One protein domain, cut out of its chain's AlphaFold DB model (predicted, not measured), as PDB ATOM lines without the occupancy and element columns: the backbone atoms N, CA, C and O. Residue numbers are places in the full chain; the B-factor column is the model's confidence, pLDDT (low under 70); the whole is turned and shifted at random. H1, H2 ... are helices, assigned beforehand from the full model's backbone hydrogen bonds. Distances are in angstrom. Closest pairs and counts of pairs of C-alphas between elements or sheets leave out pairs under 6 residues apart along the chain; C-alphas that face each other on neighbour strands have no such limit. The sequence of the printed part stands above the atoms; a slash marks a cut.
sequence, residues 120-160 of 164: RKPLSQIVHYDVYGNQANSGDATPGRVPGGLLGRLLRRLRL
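What this domain is: This is residues 120 to 160 of the 164 residues of the protein "Nitroreductase domain-containing protein" of Anaerolineae bacterium (UniProt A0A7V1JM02). The model has little regular structure: it is a loose, drawn-out piece of chain, with helix H2 near one end, the short helix H1 near the other, and a long looped stretch, residues 127 to 149, filling the length between them. The printed part has 41 residues, of which 13 are in the two named helices, H1 then H2; there is no named strand, and the class is all helix. The whole is loose, with a radius of gyration of the C-alphas of 11.5 A, and a rod spanning 41 by 15 by 15 A.

How they stand to each other: H2, residues 150 to 158, and H1, residues 123 to 126, are apart. Residues 149 to 154, of which 150 to 154 belong to H2, stand free. In H2 every O i to N i+4 pair is within hydrogen-bond range; H1 is too short for such a pair, and its one O i to N i+3 pair is within range.

Where its parts are: H2 measures 12.5 A from C-alpha 150 at (6.814, -33.093, 26.857) to C-alpha 158 at (2.939, -41.614, 18.618). H1 measures 5.3 A and begins at C-alpha 123, (5.791, -11.548, 11.324).

The domain as a whole: The C-alphas of Arg 120 and Leu 160, the two farthest apart, are 41.3 A apart. The printed part has no cut. The link from H1 to H2, 23 residues, is long. Mean pLDDT of the printed part is 71.4; residues 136 to 160 are under 70.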
ATOM      1  N   ARG A 120       4.924  -1.886  11.492       96.31
ATOM      2  CA  ARG A 120       4.179  -3.065  11.948       96.31
ATOM      3  C   ARG A 120       5.102  -3.980  12.738       96.31
ATOM      4  O   ARG A 120       6.312  -3.983  12.524       96.31
ATOM      5  N   LYS A 121       4.522  -4.780  13.638       93.88
ATOM      6  CA  LYS A 121       5.263  -5.869  14.283       93.88
ATOM      7  C   LYS A 121       5.806  -6.808  13.197       93.88
ATOM      8  O   LYS A 121       5.071  -7.098  12.250       93.88
ATOM      9  N   PRO A 122       7.050  -7.298  13.318       91.19
ATOM     10  CA  PRO A 122       7.560  -8.299  12.392       91.19
ATOM     11  C   PRO A 122       6.716  -9.576  12.485       91.19
ATOM     12  O   PRO A 122       6.223  -9.919  13.563       91.19
ATOM     13  N   LEU A 123       6.582 -10.308  11.372       89.69
ATOM     14  CA  LEU A 123       5.791 -11.548  11.324       89.69
ATOM     15  C   LEU A 123       6.223 -12.552  12.393       89.69
ATOM     16  O   LEU A 123       5.386 -13.225  12.983       89.69
ATOM     17  N   SER A 124       7.514 -12.589  12.713       84.31
ATOM     18  CA  SER A 124       8.064 -13.448  13.755       84.31
ATOM     19  C   SER A 124       7.520 -13.190  15.156       84.31
ATOM     20  O   SER A 124       7.696 -14.050  16.000       84.31
ATOM     21  N   GLN A 125       6.855 -12.065  15.431       88.75
ATOM     22  CA  GLN A 125       6.203 -11.817  16.724       88.75
ATOM     23  C   GLN A 125       4.725 -12.220  16.757       88.75
ATOM     24  O   GLN A 125       4.158 -12.310  17.842       88.75
ATOM     25  N   ILE A 126       4.088 -12.398  15.598       92.12
ATOM     26  CA  ILE A 126       2.627 -12.568  15.496       92.12
ATOM     27  C   ILE A 126       2.208 -13.842  14.754       92.12
ATOM     28  O   ILE A 126       1.041 -14.217  14.812       92.12
ATOM     29  N   VAL A 127       3.138 -14.519  14.076       89.56
ATOM     30  CA  VAL A 127       2.902 -15.770  13.347       89.56
ATOM     31  C   VAL A 127       3.581 -16.924  14.073       89.56
ATOM     32  O   VAL A 127       4.784 -16.890  14.331       89.56
ATOM     33  N   HIS A 128       2.804 -17.968  14.353       86.38
ATOM     34  CA  HIS A 128       3.269 -19.232  14.913       86.38
ATOM     35  C   HIS A 128       2.745 -20.381  14.050       86.38
ATOM     36  O   HIS A 128       1.571 -20.387  13.683       86.38
ATOM     37  N   TYR A 129       3.597 -21.349  13.730       84.31
ATOM     38  CA  TYR A 129       3.226 -22.496  12.905       84.31
ATOM     39  C   TYR A 129       2.711 -23.642  13.777       84.31
ATOM     40  O   TYR A 129       3.428 -24.126  14.648       84.31
ATOM     41  N   ASP A 130       1.482 -24.093  13.529       83.50
ATOM     42  CA  ASP A 130       0.773 -25.179  14.234       83.50
ATOM     43  C   ASP A 130       0.485 -24.933  15.725       83.50
ATOM     44  O   ASP A 130      -0.654 -25.069  16.165       83.50
ATOM     45  N   VAL A 131       1.503 -24.589  16.516       82.38
ATOM     46  CA  VAL A 131       1.429 -24.366  17.961       82.38
ATOM     47  C   VAL A 131       2.143 -23.077  18.355       82.38
ATOM     48  O   VAL A 131       3.157 -22.685  17.769       82.38
ATOM     49  N   TYR A 132       1.624 -22.428  19.397       84.56
ATOM     50  CA  TYR A 132       2.213 -21.210  19.940       84.56
ATOM     51  C   TYR A 132       3.697 -21.417  20.296       84.56
ATOM     52  O   TYR A 132       4.091 -22.445  20.845       84.56
ATOM     53  N   GLY A 133       4.526 -20.431  19.957       82.50
ATOM     54  CA  GLY A 133       5.985 -20.462  20.116       82.50
ATOM     55  C   GLY A 133       6.787 -21.021  18.929       82.50
ATOM     56  O   GLY A 133       7.985 -20.769  18.857       82.50
ATOM     57  N   ASN A 134       6.172 -21.710  17.961       82.38
ATOM     58  CA  ASN A 134       6.876 -22.200  16.765       82.38
ATOM     59  C   ASN A 134       7.045 -21.082  15.709       82.38
ATOM     60  O   ASN A 134       6.189 -20.914  14.844       82.38
ATOM     61  N   GLN A 135       8.105 -20.274  15.801       82.88
ATOM     62  CA  GLN A 135       8.315 -19.071  14.970       82.88
ATOM     63  C   GLN A 135       9.505 -19.221  14.010       82.88
ATOM     64  O   GLN A 135      10.550 -19.705  14.419       82.88
ATOM     65  N   ALA A 136       9.390 -18.738  12.761       67.31
ATOM     66  CA  ALA A 136      10.429 -18.836  11.709       67.31
ATOM     67  C   ALA A 136      11.844 -18.428  12.170       67.31
ATOM     68  O   ALA A 136      12.835 -19.048  11.794       67.31
ATOM     69  N   ASN A 137      11.932 -17.405  13.022       63.16
ATOM     70  CA  ASN A 137      13.198 -16.821  13.461       63.16
ATOM     71  C   ASN A 137      13.955 -17.662  14.504       63.16
ATOM     72  O   ASN A 137      15.077 -17.301  14.846       63.16
ATOM     73  N   SER A 138      13.384 -18.757  15.018       58.72
ATOM     74  CA  SER A 138      14.077 -19.647  15.962       58.72
ATOM     75  C   SER A 138      15.017 -20.653  15.283       58.72
ATOM     76  O   SER A 138      15.631 -21.460  15.972       58.72
ATOM     77  N   GLY A 139      15.125 -20.637  13.946       55.22
ATOM     78  CA  GLY A 139      15.962 -21.564  13.169       55.22
ATOM     79  C   GLY A 139      15.383 -22.977  13.015       55.22
ATOM     80  O   GLY A 139      15.901 -23.763  12.231       55.22
ATOM     81  N   ASP A 140      14.284 -23.285  13.709       56.00
ATOM     82  CA  ASP A 140      13.692 -24.629  13.794       56.00
ATOM     83  C   ASP A 140      12.225 -24.699  13.343       56.00
ATOM     84  O   ASP A 140      11.608 -25.771  13.376       56.00
ATOM     85  N   ALA A 141      11.643 -23.569  12.935       63.22
ATOM     86  CA  ALA A 141      10.229 -23.508  12.606       63.22
ATOM     87  C   ALA A 141       9.908 -24.282  11.334       63.22
ATOM     88  O   ALA A 141      10.338 -23.949  10.234       63.22
ATOM     89  N   THR A 142       9.119 -25.335  11.509       64.00
ATOM     90  CA  THR A 142       8.638 -26.193  10.431       64.00
ATOM     91  C   THR A 142       7.147 -26.421  10.646       64.00
ATOM     92  O   THR A 142       6.778 -26.864  11.739       64.00
ATOM     93  N   PRO A 143       6.288 -26.148   9.648       66.06
ATOM     94  CA  PRO A 143       4.908 -26.614   9.668       66.06
ATOM     95  C   PRO A 143       4.844 -28.126   9.939       66.06
ATOM     96  O   PRO A 143       5.664 -28.903   9.445       66.06
ATOM     97  N   GLY A 144       3.898 -28.554  10.763       65.50
ATOM     98  CA  GLY A 144       3.762 -29.917  11.261       65.50
ATOM     99  C   GLY A 144       4.738 -30.329  12.376       65.50
ATOM    100  O   GLY A 144       4.732 -31.519  12.734       65.50
ATOM    101  N   ARG A 145       5.558 -29.420  12.937       61.50
ATOM    102  CA  ARG A 145       6.521 -29.713  14.023       61.50
ATOM    103  C   ARG A 145       6.126 -29.003  15.321       61.50
ATOM    104  O   ARG A 145       6.240 -27.796  15.455       61.50
ATOM    105  N   VAL A 146       5.738 -29.777  16.334       60.44
ATOM    106  CA  VAL A 146       5.544 -29.263  17.700       60.44
ATOM    107  C   VAL A 146       6.929 -29.043  18.342       60.44
ATOM    108  O   VAL A 146       7.720 -29.998  18.375       60.44
ATOM    109  N   PRO A 147       7.255 -27.842  18.868       59.81
ATOM    110  CA  PRO A 147       8.491 -27.587  19.601       59.81
ATOM    111  C   PRO A 147       8.677 -28.569  20.764       59.81
ATOM    112  O   PRO A 147       7.727 -29.167  21.270       59.81
ATOM    113  N   GLY A 148       9.929 -28.779  21.171       59.00
ATOM    114  CA  GLY A 148      10.376 -29.891  22.015       59.00
ATOM    115  C   GLY A 148       9.933 -29.926  23.485       59.00
ATOM    116  O   GLY A 148      10.737 -30.301  24.330       59.00
ATOM    117  N   GLY A 149       8.675 -29.615  23.799       62.38
ATOM    118  CA  GLY A 149       8.065 -29.887  25.103       62.38
ATOM    119  C   GLY A 149       7.716 -31.370  25.310       62.38
ATOM    120  O   GLY A 149       7.850 -32.196  24.402       62.38
ATOM    121  N   LEU A 150       7.238 -31.724  26.509       61.75
ATOM    122  CA  LEU A 150       6.814 -33.093  26.857       61.75
ATOM    123  C   LEU A 150       5.794 -33.644  25.844       61.75
ATOM    124  O   LEU A 150       5.962 -34.753  25.344       61.75
ATOM    125  N   LEU A 151       4.818 -32.814  25.463       60.62
ATOM    126  CA  LEU A 151       3.802 -33.130  24.459       60.62
ATOM    127  C   LEU A 151       4.412 -33.352  23.063       60.62
ATOM    128  O   LEU A 151       4.052 -34.299  22.376       60.62
ATOM    129  N   GLY A 152       5.401 -32.543  22.665       58.94
ATOM    130  CA  GLY A 152       6.122 -32.708  21.397       58.94
ATOM    131  C   GLY A 152       6.992 -33.969  21.360       58.94
ATOM    132  O   GLY A 152       7.111 -34.622  20.324       58.94
ATOM    133  N   ARG A 153       7.589 -34.373  22.493       64.81
ATOM    134  CA  ARG A 153       8.275 -35.676  22.626       64.81
ATOM    135  C   ARG A 153       7.288 -36.848  22.570       64.81
ATOM    136  O   ARG A 153       7.588 -37.834  21.903       64.81
ATOM    137  N   LEU A 154       6.121 -36.723  23.204       64.69
ATOM    138  CA  LEU A 154       5.077 -37.751  23.220       64.69
ATOM    139  C   LEU A 154       4.447 -37.953  21.831       64.69
ATOM    140  O   LEU A 154       4.391 -39.073  21.334       64.69
ATOM    141  N   LEU A 155       4.061 -36.869  21.153       62.94
ATOM    142  CA  LEU A 155       3.457 -36.919  19.817       62.94
ATOM    143  C   LEU A 155       4.435 -37.430  18.746       62.94
ATOM    144  O   LEU A 155       4.021 -38.133  17.827       62.94
ATOM    145  N   ARG A 156       5.743 -37.165  18.883       63.03
ATOM    146  CA  ARG A 156       6.778 -37.781  18.028       63.03
ATOM    147  C   ARG A 156       6.905 -39.291  18.231       63.03
ATOM    148  O   ARG A 156       7.190 -39.988  17.267       63.03
ATOM    149  N   ARG A 157       6.676 -39.793  19.451       61.34
ATOM    150  CA  ARG A 157       6.619 -41.240  19.728       61.34
ATOM    151  C   ARG A 157       5.340 -41.888  19.187       61.34
ATOM    152  O   ARG A 157       5.368 -43.070  18.875       61.34
ATOM    153  N   LEU A 158       4.250 -41.126  19.068       65.25
ATOM    154  CA  LEU A 158       2.939 -41.614  18.618       65.25
ATOM    155  C   LEU A 158       2.698 -41.488  17.104       65.25
ATOM    156  O   LEU A 158       1.748 -42.088  16.605       65.25
ATOM    157  N   ARG A 159       3.539 -40.761  16.347       57.94
ATOM    158  CA  ARG A 159       3.511 -40.799  14.873       57.94
ATOM    159  C   ARG A 159       3.993 -42.172  14.384       57.94
ATOM    160  O   ARG A 159       5.166 -42.369  14.073       57.94
ATOM    161  N   LEU A 160       3.052 -43.114  14.327       47.47
ATOM    162  CA  LEU A 160       3.125 -44.344  13.547       47.47
ATOM    163  C   LEU A 160       3.611 -43.999  12.135       47.47
ATOM    164  O   LEU A 160       3.032 -43.152  11.456       47.47
TER     165      LEU A 160